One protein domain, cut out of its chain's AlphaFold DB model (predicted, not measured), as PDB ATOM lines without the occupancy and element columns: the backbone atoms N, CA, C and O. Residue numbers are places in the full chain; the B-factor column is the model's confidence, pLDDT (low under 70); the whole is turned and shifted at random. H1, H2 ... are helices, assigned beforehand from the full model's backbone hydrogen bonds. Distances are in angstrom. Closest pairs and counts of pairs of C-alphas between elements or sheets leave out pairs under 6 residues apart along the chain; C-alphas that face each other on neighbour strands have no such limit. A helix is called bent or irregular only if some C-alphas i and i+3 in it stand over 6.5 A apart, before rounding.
ATOM      1  N   SER A  10     152.670 192.803 208.090       39.06
ATOM      2  CA  SER A  10     153.379 193.721 207.173       39.06
ATOM      3  C   SER A  10     153.615 195.133 207.742       39.06
ATOM      4  O   SER A  10     154.565 195.810 207.354       39.06
ATOM      5  N   VAL A  11     152.780 195.593 208.683       42.03
ATOM      6  CA  VAL A  11     152.863 196.968 209.224       42.03
ATOM      7  C   VAL A  11     153.932 197.092 210.318       42.03
ATOM      8  O   VAL A  11     154.625 198.107 210.368       42.03
ATOM      9  N   ASP A  12     154.145 196.045 211.120       47.09
ATOM     10  CA  ASP A  12     155.122 196.059 212.220       47.09
ATOM     11  C   ASP A  12     156.578 195.942 211.762       47.09
ATOM     12  O   ASP A  12     157.471 196.478 212.414       47.09
ATOM     13  N   ILE A  13     156.847 195.297 210.621       50.47
ATOM     14  CA  ILE A  13     158.214 195.153 210.090       50.47
ATOM     15  C   ILE A  13     158.742 196.500 209.579       50.47
ATOM     16  O   ILE A  13     159.919 196.812 209.740       50.47
ATOM     17  N   SER A  14     157.873 197.321 208.980       53.28
ATOM     18  CA  SER A  14     158.254 198.625 208.428       53.28
ATOM     19  C   SER A  14     158.564 199.641 209.533       53.28
ATOM     20  O   SER A  14     159.596 200.310 209.492       53.28
ATOM     21  N   SER A  15     157.721 199.716 210.568       53.38
ATOM     22  CA  SER A  15     157.930 200.618 211.710       53.38
ATOM     23  C   SER A  15     159.170 200.236 212.529       53.38
ATOM     24  O   SER A  15     159.955 201.114 212.896       53.38
ATOM     25  N   THR A  16     159.406 198.939 212.751       54.84
ATOM     26  CA  THR A  16     160.610 198.450 213.441       54.84
ATOM     27  C   THR A  16     161.880 198.688 212.626       54.84
ATOM     28  O   THR A  16     162.830 199.244 213.175       54.84
ATOM     29  N   LEU A  17     161.909 198.398 211.319       52.22
ATOM     30  CA  LEU A  17     163.068 198.697 210.461       52.22
ATOM     31  C   LEU A  17     163.411 200.187 210.433       52.22
ATOM     32  O   LEU A  17     164.581 200.546 210.555       52.22
ATOM     33  N   ILE A  18     162.404 201.057 210.316       58.91
ATOM     34  CA  ILE A  18     162.605 202.510 210.345       58.91
ATOM     35  C   ILE A  18     163.175 202.937 211.701       58.91
ATOM     36  O   ILE A  18     164.142 203.695 211.741       58.91
ATOM     37  N   SER A  19     162.641 202.421 212.812       52.09
ATOM     38  CA  SER A  19     163.149 202.743 214.153       52.09
ATOM     39  C   SER A  19     164.599 202.285 214.363       52.09
ATOM     40  O   SER A  19     165.408 203.031 214.920       52.09
ATOM     41  N   VAL A  20     164.969 201.112 213.838       57.56
ATOM     42  CA  VAL A  20     166.339 200.590 213.884       57.56
ATOM     43  C   VAL A  20     167.264 201.470 213.047       57.56
ATOM     44  O   VAL A  20     168.295 201.902 213.556       57.56
ATOM     45  N   LEU A  21     166.886 201.819 211.817       53.81
ATOM     46  CA  LEU A  21     167.678 202.695 210.947       53.81
ATOM     47  C   LEU A  21     167.895 204.085 211.561       53.81
ATOM     48  O   LEU A  21     169.018 204.585 211.562       53.81
ATOM     49  N   VAL A  22     166.855 204.680 212.154       59.41
ATOM     50  CA  VAL A  22     166.955 205.972 212.856       59.41
ATOM     51  C   VAL A  22     167.868 205.864 214.080       59.41
ATOM     52  O   VAL A  22     168.699 206.744 214.307       59.41
ATOM     53  N   SER A  23     167.779 204.771 214.845       55.44
ATOM     54  CA  SER A  23     168.655 204.545 216.001       55.44
ATOM     55  C   SER A  23     170.125 204.363 215.599       55.44
ATOM     56  O   SER A  23     171.011 204.894 216.265       55.44
ATOM     57  N   GLN A  24     170.391 203.687 214.478       59.59
ATOM     58  CA  GLN A  24     171.735 203.498 213.926       59.59
ATOM     59  C   GLN A  24     172.308 204.814 213.394       59.59
ATOM     60  O   GLN A  24     173.461 205.137 213.660       59.59
ATOM     61  N   GLN A  25     171.489 205.624 212.720       65.31
ATOM     62  CA  GLN A  25     171.888 206.953 212.260       65.31
ATOM     63  C   GLN A  25     172.201 207.895 213.432       65.31
ATOM     64  O   GLN A  25     173.177 208.642 213.375       65.31
ATOM     65  N   SER A  26     171.400 207.852 214.500       66.12
ATOM     66  CA  SER A  26     171.642 208.654 215.703       66.12
ATOM     67  C   SER A  26     172.929 208.245 216.421       66.12
ATOM     68  O   SER A  26     173.644 209.122 216.902       66.12
ATOM     69  N   LYS A  27     173.226 206.942 216.493       67.62
ATOM     70  CA  LYS A  27     174.479 206.427 217.066       67.62
ATOM     71  C   LYS A  27     175.678 206.841 216.224       67.62
ATOM     72  O   LYS A  27     176.546 207.537 216.730       67.62
ATOM     73  N   PHE A  28     175.636 206.590 214.915       70.31
ATOM     74  CA  PHE A  28     176.694 207.008 213.995       70.31
ATOM     75  C   PHE A  28     176.997 208.511 214.088       70.31
ATOM     76  O   PHE A  28     178.155 208.915 214.142       70.31
ATOM     77  N   ALA A  29     175.966 209.360 214.151       68.94
ATOM     78  CA  ALA A  29     176.157 210.798 214.315       68.94
ATOM     79  C   ALA A  29     176.825 211.154 215.655       68.94
ATOM     80  O   ALA A  29     177.723 211.998 215.681       68.94
ATOM     81  N   ALA A  30     176.417 210.515 216.754       74.00
ATOM     82  CA  ALA A  30     177.024 210.717 218.065       74.00
ATOM     83  C   ALA A  30     178.494 210.270 218.081       74.00
ATOM     84  O   ALA A  30     179.354 211.018 218.550       74.00
ATOM     85  N   ASP A  31     178.792 209.117 217.487       75.38
ATOM     86  CA  ASP A  31     180.133 208.543 217.451       75.38
ATOM     87  C   ASP A  31     181.079 209.376 216.572       75.38
ATOM     88  O   ASP A  31     182.238 209.601 216.927       75.38
ATOM     89  N   VAL A  32     180.584 209.930 215.459       77.69
ATOM     90  CA  VAL A  32     181.334 210.870 214.605       77.69
ATOM     91  C   VAL A  32     181.599 212.197 215.327       77.69
ATOM     92  O   VAL A  32     182.708 212.728 215.271       77.69
ATOM     93  N   ILE A  33     180.616 212.756 216.034       81.12
ATOM     94  CA  ILE A  33     180.811 214.013 216.775       81.12
ATOM     95  C   ILE A  33     181.795 213.804 217.933       81.12
ATOM     96  O   ILE A  33     182.685 214.634 218.147       81.12
ATOM     97  N   TRP A  34     181.669 212.690 218.655       86.00
ATOM     98  CA  TRP A  34     182.571 212.329 219.743       86.00
ATOM     99  C   TRP A  34     183.999 212.105 219.238       86.00
ATOM    100  O   TRP A  34     184.929 212.723 219.755       86.00
ATOM    101  N   SER A  35     184.176 211.302 218.185       80.69
ATOM    102  CA  SER A  35     185.487 211.017 217.586       80.69
ATOM    103  C   SER A  35     186.201 212.284 217.123       80.69
ATOM    104  O   SER A  35     187.357 212.511 217.485       80.69
ATOM    105  N   VAL A  36     185.511 213.160 216.387       85.69
ATOM    106  CA  VAL A  36     186.060 214.455 215.960       85.69
ATOM    107  C   VAL A  36     186.426 215.319 217.169       85.69
ATOM    108  O   VAL A  36     187.500 215.925 217.193       85.69
ATOM    109  N   GLY A  37     185.577 215.340 218.200       84.69
ATOM    110  CA  GLY A  37     185.840 216.049 219.452       84.69
ATOM    111  C   GLY A  37     187.110 215.565 220.156       84.69
ATOM    112  O   GLY A  37     187.958 216.380 220.528       84.69
ATOM    113  N   VAL A  38     187.288 214.249 220.283       86.94
ATOM    114  CA  VAL A  38     188.462 213.629 220.917       86.94
ATOM    115  C   VAL A  38     189.736 213.895 220.115       86.94
ATOM    116  O   VAL A  38     190.746 214.293 220.700       86.94
ATOM    117  N   VAL A  39     189.698 213.763 218.783       88.62
ATOM    118  CA  VAL A  39     190.847 214.067 217.909       88.62
ATOM    119  C   VAL A  39     191.275 215.530 218.055       88.62
ATOM    120  O   VAL A  39     192.465 215.829 218.206       88.62
ATOM    121  N   LEU A  40     190.320 216.461 218.056       89.12
ATOM    122  CA  LEU A  40     190.599 217.888 218.225       89.12
ATOM    123  C   LEU A  40     191.134 218.216 219.625       89.12
ATOM    124  O   LEU A  40     192.038 219.040 219.756       89.12
ATOM    125  N   ALA A  41     190.622 217.571 220.672       88.44
ATOM    126  CA  ALA A  41     191.121 217.760 222.030       88.44
ATOM    127  C   ALA A  41     192.565 217.247 222.177       88.44
ATOM    128  O   ALA A  41     193.446 217.988 222.617       88.44
ATOM    129  N   MET A  42     192.839 216.018 221.739       87.75
ATOM    130  CA  MET A  42     194.167 215.404 221.836       87.75
ATOM    131  C   MET A  42     195.212 216.127 220.981       87.75
ATOM    132  O   MET A  42     196.323 216.381 221.448       87.75
ATOM    133  N   SER A  43     194.853 216.546 219.766       89.44
ATOM    134  CA  SER A  43     195.761 217.317 218.906       89.44
ATOM    135  C   SER A  43     196.149 218.669 219.518       89.44
ATOM    136  O   SER A  43     197.282 219.114 219.328       89.44
ATOM    137  N   ARG A  44     195.266 219.312 220.299       90.38
ATOM    138  CA  ARG A  44     195.598 220.532 221.057       90.38
ATOM    139  C   ARG A  44     196.609 220.260 222.167       90.38
ATOM    140  O   ARG A  44     197.558 221.027 222.303       90.38
ATOM    141  N   TYR A  45     196.452 219.179 222.928       90.31
ATOM    142  CA  TYR A  45     197.420 218.820 223.970       90.31
ATOM    143  C   TYR A  45     198.804 218.526 223.385       90.31
ATOM    144  O   TYR A  45     199.809 219.022 223.899       90.31
ATOM    145  N   ILE A  46     198.860 217.803 222.264       88.19
ATOM    146  CA  ILE A  46     200.119 217.515 221.569       88.19
ATOM    147  C   ILE A  46     200.747 218.805 221.019       88.19
ATOM    148  O   ILE A  46     201.950 219.004 221.171       88.19
ATOM    149  N   ALA A  47     199.955 219.727 220.461       88.88
ATOM    150  CA  ALA A  47     200.460 221.034 220.028       88.88
ATOM    151  C   ALA A  47     201.091 221.827 221.179       88.88
ATOM    152  O   ALA A  47     202.175 222.389 221.021       88.88
ATOM    153  N   ILE A  48     200.440 221.855 222.344       91.12
ATOM    154  CA  ILE A  48     200.969 222.536 223.532       91.12
ATOM    155  C   ILE A  48     202.310 221.915 223.946       91.12
ATOM    156  O   ILE A  48     203.248 222.659 224.229       91.12
ATOM    157  N   ALA A  49     202.429 220.584 223.922       89.00
ATOM    158  CA  ALA A  49     203.674 219.880 224.227       89.00
ATOM    159  C   ALA A  49     204.793 220.181 223.211       89.00
ATOM    160  O   ALA A  49     205.938 220.418 223.591       89.00
ATOM    161  N   ILE A  50     204.471 220.228 221.915       88.50
ATOM    162  CA  ILE A  50     205.431 220.587 220.862       88.50
ATOM    163  C   ILE A  50     205.928 222.025 221.052       88.50
ATOM    164  O   ILE A  50     207.132 222.284 220.986       88.50
ATOM    165  N   ILE A  51     205.023 222.972 221.315       89.94
ATOM    166  CA  ILE A  51     205.372 224.383 221.519       89.94
ATOM    167  C   ILE A  51     206.197 224.564 222.796       89.94
ATOM    168  O   ILE A  51     207.181 225.307 222.783       89.94
ATOM    169  N   SER A  52     205.827 223.901 223.894       90.62
ATOM    170  CA  SER A  52     206.565 223.996 225.158       90.62
ATOM    171  C   SER A  52     207.979 223.435 225.014       90.62
ATOM    172  O   SER A  52     208.939 224.106 225.396       90.62
ATOM    173  N   LEU A  53     208.126 222.282 224.357       87.44
ATOM    174  CA  LEU A  53     209.425 221.701 224.033       87.44
ATOM    175  C   LEU A  53     210.239 222.625 223.121       87.44
ATOM    176  O   LEU A  53     211.428 222.832 223.349       87.44
ATOM    177  N   SER A  54     209.600 223.240 222.123       86.81
ATOM    178  CA  SER A  54     210.262 224.193 221.225       86.81
ATOM    179  C   SER A  54     210.824 225.395 221.985       86.81
ATOM    180  O   SER A  54     211.958 225.805 221.739       86.81
ATOM    181  N   ARG A  55     210.063 225.934 222.947       86.94
ATOM    182  CA  ARG A  55     210.525 227.025 223.818       86.94
ATOM    183  C   ARG A  55     211.661 226.583 224.737       86.94
ATOM    184  O   ARG A  55     212.632 227.318 224.874       86.94
ATOM    185  N   MET A  56     211.572 225.388 225.317       87.56
ATOM    186  CA  MET A  56     212.624 224.839 226.174       87.56
ATOM    187  C   MET A  56     213.944 224.665 225.408       87.56
ATOM    188  O   MET A  56     215.001 225.067 225.895       87.56
ATOM    189  N   VAL A  57     213.892 224.135 224.183       84.62
ATOM    190  CA  VAL A  57     215.069 223.985 223.310       84.62
ATOM    191  C   VAL A  57     215.673 225.348 222.966       84.62
ATOM    192  O   VAL A  57     216.888 225.502 223.055       84.62
ATOM    193  N   ALA A  58     214.845 226.348 222.647       83.25
ATOM    194  CA  ALA A  58     215.306 227.706 222.345       83.25
ATOM    195  C   ALA A  58     215.983 228.405 223.541       83.25
ATOM    196  O   ALA A  58     216.844 229.254 223.347       83.25
ATOM    197  N   GLN A  59     215.593 228.063 224.772       86.69
ATOM    198  CA  GLN A  59     216.194 228.612 225.993       86.69
ATOM    199  C   GLN A  59     217.475 227.882 226.415       86.69
ATOM    200  O   GLN A  59     218.328 228.478 227.067       86.69
ATOM    201  N   THR A  60     217.602 226.599 226.072       84.31
ATOM    202  CA  THR A  60     218.701 225.740 226.549       84.31
ATOM    203  C   THR A  60     219.884 225.712 225.581       84.31
ATOM    204  O   THR A  60     221.024 225.535 226.005       84.31
ATOM    205  N   PHE A  61     219.637 225.878 224.279       82.00
ATOM    206  CA  PHE A  61     220.650 225.719 223.240       82.00
ATOM    207  C   PHE A  61     220.881 227.003 222.435       82.00
ATOM    208  O   PHE A  61     220.006 227.856 222.321       82.00
ATOM    209  N   SER A  62     222.069 227.124 221.834       78.31
ATOM    210  CA  SER A  62     222.383 228.204 220.894       78.31
ATOM    211  C   SER A  62     221.559 228.094 219.602       78.31
ATOM    212  O   SER A  62     221.128 227.005 219.208       78.31
ATOM    213  N   ALA A  63     221.370 229.220 218.904       75.50
ATOM    214  CA  ALA A  63     220.538 229.302 217.697       75.50
ATOM    215  C   ALA A  63     220.948 228.307 216.588       75.50
ATOM    216  O   ALA A  63     220.087 227.705 215.945       75.50
ATOM    217  N   ASP A  64     222.251 228.053 216.416       77.19
ATOM    218  CA  ASP A  64     222.762 227.072 215.444       77.19
ATOM    219  C   ASP A  64     222.317 225.636 215.754       77.19
ATOM    220  O   ASP A  64     222.038 224.835 214.857       77.19
ATOM    221  N   MET A  65     222.233 225.296 217.039       75.88
ATOM    222  CA  MET A  65     221.783 223.985 217.493       75.88
ATOM    223  C   MET A  65     220.260 223.858 217.344       75.88
ATOM    224  O   MET A  65     219.766 222.799 216.961       75.88
ATOM    225  N   GLN A  66     219.512 224.945 217.565       76.06
ATOM    226  CA  GLN A  66     218.058 224.982 217.388       76.06
ATOM    227  C   GLN A  66     217.649 224.680 215.939       76.06
ATOM    228  O   GLN A  66     216.728 223.897 215.726       76.06
ATOM    229  N   ILE A  67     218.357 225.231 214.947       77.44
ATOM    230  CA  ILE A  67     218.091 224.984 213.517       77.44
ATOM    231  C   ILE A  67     218.357 223.516 213.140       77.44
ATOM    232  O   ILE A  67     217.660 222.950 212.296       77.44
ATOM    233  N   LYS A  68     219.339 222.871 213.785       79.25
ATOM    234  CA  LYS A  68     219.615 221.437 213.597       79.25
ATOM    235  C   LYS A  68     218.551 220.547 214.237       79.25
ATOM    236  O   LYS A  68     218.123 219.582 213.610       79.25
ATOM    237  N   VAL A  69     218.133 220.864 215.465       78.12
ATOM    238  CA  VAL A  69     217.138 220.082 216.221       78.12
ATOM    239  C   VAL A  69     215.742 220.237 215.614       78.12
ATOM    240  O   VAL A  69     215.058 219.246 215.377       78.12
ATOM    241  N   TRP A  70     215.341 221.464 215.282       82.56
ATOM    242  CA  TRP A  70     214.078 221.787 214.618       82.56
ATOM    243  C   TRP A  70     214.274 222.015 213.118       82.56
ATOM    244  O   TRP A  70     213.896 223.042 212.557       82.56
ATOM    245  N   SER A  71     214.844 221.018 212.440       82.12
ATOM    246  CA  SER A  71     214.840 220.992 210.976       82.12
ATOM    247  C   SER A  71     213.398 220.973 210.448       82.12
ATOM    248  O   SER A  71     212.510 220.381 211.066       82.12
ATOM    249  N   GLY A  72     213.153 221.541 209.262       82.31
ATOM    250  CA  GLY A  72     211.823 221.535 208.633       82.31
ATOM    251  C   GLY A  72     211.204 220.134 208.508       82.31
ATOM    252  O   GLY A  72     209.990 219.985 208.621       82.31
ATOM    253  N   ARG A  73     212.033 219.086 208.382       85.88
ATOM    254  CA  ARG A  73     211.580 217.683 208.391       85.88
ATOM    255  C   ARG A  73     211.058 217.234 209.758       85.88
ATOM    256  O   ARG A  73     210.055 216.534 209.817       85.88
ATOM    257  N   VAL A  74     211.715 217.651 210.839       86.75
ATOM    258  CA  VAL A  74     211.303 217.347 212.219       86.75
ATOM    259  C   VAL A  74     210.006 218.083 212.551       86.75
ATOM    260  O   VAL A  74     209.104 217.493 213.136       86.75
ATOM    261  N   CYS A  75     209.867 219.331 212.096       85.88
ATOM    262  CA  CYS A  75     208.623 220.092 212.220       85.88
ATOM    263  C   CYS A  75     207.459 219.422 211.475       85.88
ATOM    264  O   CYS A  75     206.409 219.174 212.065       85.88
ATOM    265  N   ALA A  76     207.668 219.035 210.213       86.38
ATOM    266  CA  ALA A  76     206.661 218.313 209.439       86.38
ATOM    267  C   ALA A  76     206.272 216.975 210.093       86.38
ATOM    268  O   ALA A  76     205.091 216.645 210.165       86.38
ATOM    269  N   PHE A  77     207.249 216.232 210.624       88.81
ATOM    270  CA  PHE A  77     206.996 214.992 211.356       88.81
ATOM    271  C   PHE A  77     206.206 215.226 212.651       88.81
ATOM    272  O   PHE A  77     205.262 214.493 212.928       88.81
ATOM    273  N   ALA A  78     206.529 216.264 213.425       86.12
ATOM    274  CA  ALA A  78     205.806 216.593 214.651       86.12
ATOM    275  C   ALA A  78     204.336 216.955 214.372       86.12
ATOM    276  O   ALA A  78     203.443 216.485 215.075       86.12
ATOM    277  N   ILE A  79     204.077 217.717 213.302       87.25
ATOM    278  CA  ILE A  79     202.716 218.032 212.841       87.25
ATOM    279  C   ILE A  79     201.995 216.759 212.381       87.25
ATOM    280  O   ILE A  79     200.829 216.559 212.705       87.25
ATOM    281  N   PHE A  80     202.679 215.865 211.667       89.62
ATOM    282  CA  PHE A  80     202.102 214.583 211.266       89.62
ATOM    283  C   PHE A  80     201.683 213.747 212.486       89.62
ATOM    284  O   PHE A  80     200.539 213.300 212.568       89.62
ATOM    285  N   VAL A  81     202.561 213.607 213.482       88.19
ATOM    286  CA  VAL A  81     202.277 212.875 214.730       88.19
ATOM    287  C   VAL A  81     201.123 213.507 215.515       88.19
ATOM    288  O   VAL A  81     200.301 212.774 216.067       88.19
ATOM    289  N   GLN A  82     201.010 214.839 215.516       89.88
ATOM    290  CA  GLN A  82     199.934 215.572 216.190       89.88
ATOM    291  C   GLN A  82     198.534 215.124 215.749       89.88
ATOM    292  O   GLN A  82     197.615 215.138 216.568       89.88
ATOM    293  N   PHE A  83     198.362 214.722 214.488       87.38
ATOM    294  CA  PHE A  83     197.068 214.285 213.958       87.38
ATOM    295  C   PHE A  83     196.945 212.768 213.845       87.38
ATOM    296  O   PHE A  83     195.892 212.216 214.155       87.38
ATOM    297  N   VAL A  84     198.011 212.076 213.454       89.19
ATOM    298  CA  VAL A  84     197.968 210.626 213.220       89.19
ATOM    299  C   VAL A  84     197.732 209.853 214.509       89.19
ATOM    300  O   VAL A  84     196.929 208.921 214.519       89.19
ATOM    301  N   PHE A  85     198.373 210.259 215.607       86.31
ATOM    302  CA  PHE A  85     198.225 209.556 216.875       86.31
ATOM    303  C   PHE A  85     196.777 209.620 217.406       86.31
ATOM    304  O   PHE A  85     196.190 208.558 217.613       86.31
ATOM    305  N   PRO A  86     196.126 210.798 217.515       86.75
ATOM    306  CA  PRO A  86     194.715 210.862 217.905       86.75
ATOM    307  C   PRO A  86     193.758 210.113 216.972       86.75
ATOM    308  O   PRO A  86     192.809 209.498 217.450       86.75
ATOM    309  N   ILE A  87     194.001 210.141 215.657       87.12
ATOM    310  CA  ILE A  87     193.164 209.420 214.685       87.12
ATOM    311  C   ILE A  87     193.270 207.909 214.911       87.12
ATOM    312  O   ILE A  87     192.249 207.234 214.978       87.12
ATOM    313  N   SER A  88     194.487 207.382 215.075       85.19
ATOM    314  CA  SER A  88     194.693 205.953 215.344       85.19
ATOM    315  C   SER A  88     194.094 205.509 216.680       85.19
ATOM    316  O   SER A  88     193.496 204.440 216.748       85.19
ATOM    317  N   TYR A  89     194.185 206.352 217.713       83.94
ATOM    318  CA  TYR A  89     193.553 206.112 219.008       83.94
ATOM    319  C   TYR A  89     192.036 205.959 218.867       83.94
ATOM    320  O   TYR A  89     191.467 204.963 219.295       83.94
ATOM    321  N   VAL A  90     191.378 206.916 218.213       84.50
ATOM    322  CA  VAL A  90     189.929 206.860 218.001       84.50
ATOM    323  C   VAL A  90     189.533 205.678 217.118       84.50
ATOM    324  O   VAL A  90     188.548 205.012 217.415       84.50
ATOM    325  N   ALA A  91     190.306 205.377 216.072       81.50
ATOM    326  CA  ALA A  91     190.040 204.237 215.201       81.50
ATOM    327  C   ALA A  91     190.088 202.902 215.961       81.50
ATOM    328  O   ALA A  91     189.230 202.057 215.732       81.50
ATOM    329  N   ALA A  92     191.038 202.727 216.888       79.06
ATOM    330  CA  ALA A  92     191.088 201.545 217.750       79.06
ATOM    331  C   ALA A  92     189.829 201.437 218.626       79.06
ATOM    332  O   ALA A  92     189.176 200.401 218.636       79.06
ATOM    333  N   PHE A  93     189.416 202.540 219.258       73.38
ATOM    334  CA  PHE A  93     188.196 202.572 220.073       73.38
ATOM    335  C   PHE A  93     186.917 202.266 219.283       73.38
ATOM    336  O   PHE A  93     186.030 201.614 219.817       73.38
ATOM    337  N   MET A  94     186.815 202.709 218.025       70.25
ATOM    338  CA  MET A  94     185.653 202.396 217.182       70.25
ATOM    339  C   MET A  94     185.619 200.940 216.710       70.25
ATOM    340  O   MET A  94     184.548 200.415 216.424       70.25
ATOM    341  N   VAL A  95     186.780 200.290 216.589       66.50
ATOM    342  CA  VAL A  95     186.868 198.863 216.237       66.50
ATOM    343  C   VAL A  95     186.560 197.984 217.447       66.50
ATOM    344  O   VAL A  95     185.896 196.961 217.299       66.50
ATOM    345  N   ASP A  96     186.993 198.407 218.633       64.25
ATOM    346  CA  ASP A  96     186.799 197.674 219.885       64.25
ATOM    347  C   ASP A  96     185.409 197.881 220.507       64.25
ATOM    348  O   ASP A  96     185.142 197.322 221.571       64.25
ATOM    349  N   ASP A  97     184.531 198.665 219.869       56.88
ATOM    350  CA  ASP A  97     183.249 199.070 220.438       56.88
ATOM    351  C   ASP A  97     182.391 197.827 220.745       56.88
ATOM    352  O   ASP A  97     181.925 197.122 219.833       56.88
TER     353      ASP A  97
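What this domain is: This is residues 10 to 97 of the 145 residues of an uncharacterized protein of Anisakis simplex (UniProt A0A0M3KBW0). One very long helix, H1, makes the length of a rod, and a shorter helix, H3, folds back beside its second half; the little helix H2 sits at the turn between them. Residues 10 to 30 of H1 stick out free as a long arm. The printed part has 88 residues with three named helices, in the order H1, H2, H3, and no named strand; the class is all helix. The whole is extended, with a radius of gyration of the C-alphas of 21.8 A and spans of 78 by 18 by 18 A.

Where its parts are: H1 is residues 10 to 60, 75.3 A from first to last C-alpha, beginning at C-alpha 10 at (153.379, 193.721, 207.173) and ending at C-alpha 60 at (218.701, 225.740, 226.549). H2 is residues 63 to 69, 9.9 A long. H3 is residues 72 to 95, 34.6 A long, ending at C-alpha 95 at (186.868, 198.863, 216.237). H3 is neither bent nor irregular, but only just: C-alphas 82 and 85 are 6.3 A apart.

How they stand to each other: H1 touches H3 with residues 35 to 50 alone; the closest C-alphas, those of Val 39 and Pro 86, are 5.0 A apart. The two helices run opposite ways at a shallow tilt of 30 degrees. H1 and H2 are close but not clearly touching, the closest C-alphas being those of Ala 58 and Gln 66, 6.3 A apart. They run opposite ways at a tilt of 37 degrees, only just steep. H2 and H3 meet only through their link. Of the O i to N i+4 pairs, 46 of 47 in H1, 2 of 3 in H2 and 18 of 20 in H3 are within hydrogen-bond range.

The domain as a whole: The two C-alphas farthest apart, those of Ser 10 and Ser 62, are 78.4 A apart. Without residues 10 to 30, the body spans 48 by 18 by 15 A. The printed part has no cut, and the links H1 to H2 and H2 to H3 are tight. The mean pLDDT of the printed part is 77.3; it is under 70 at residues 10 to 27, residue 29 and residues 95 to 97.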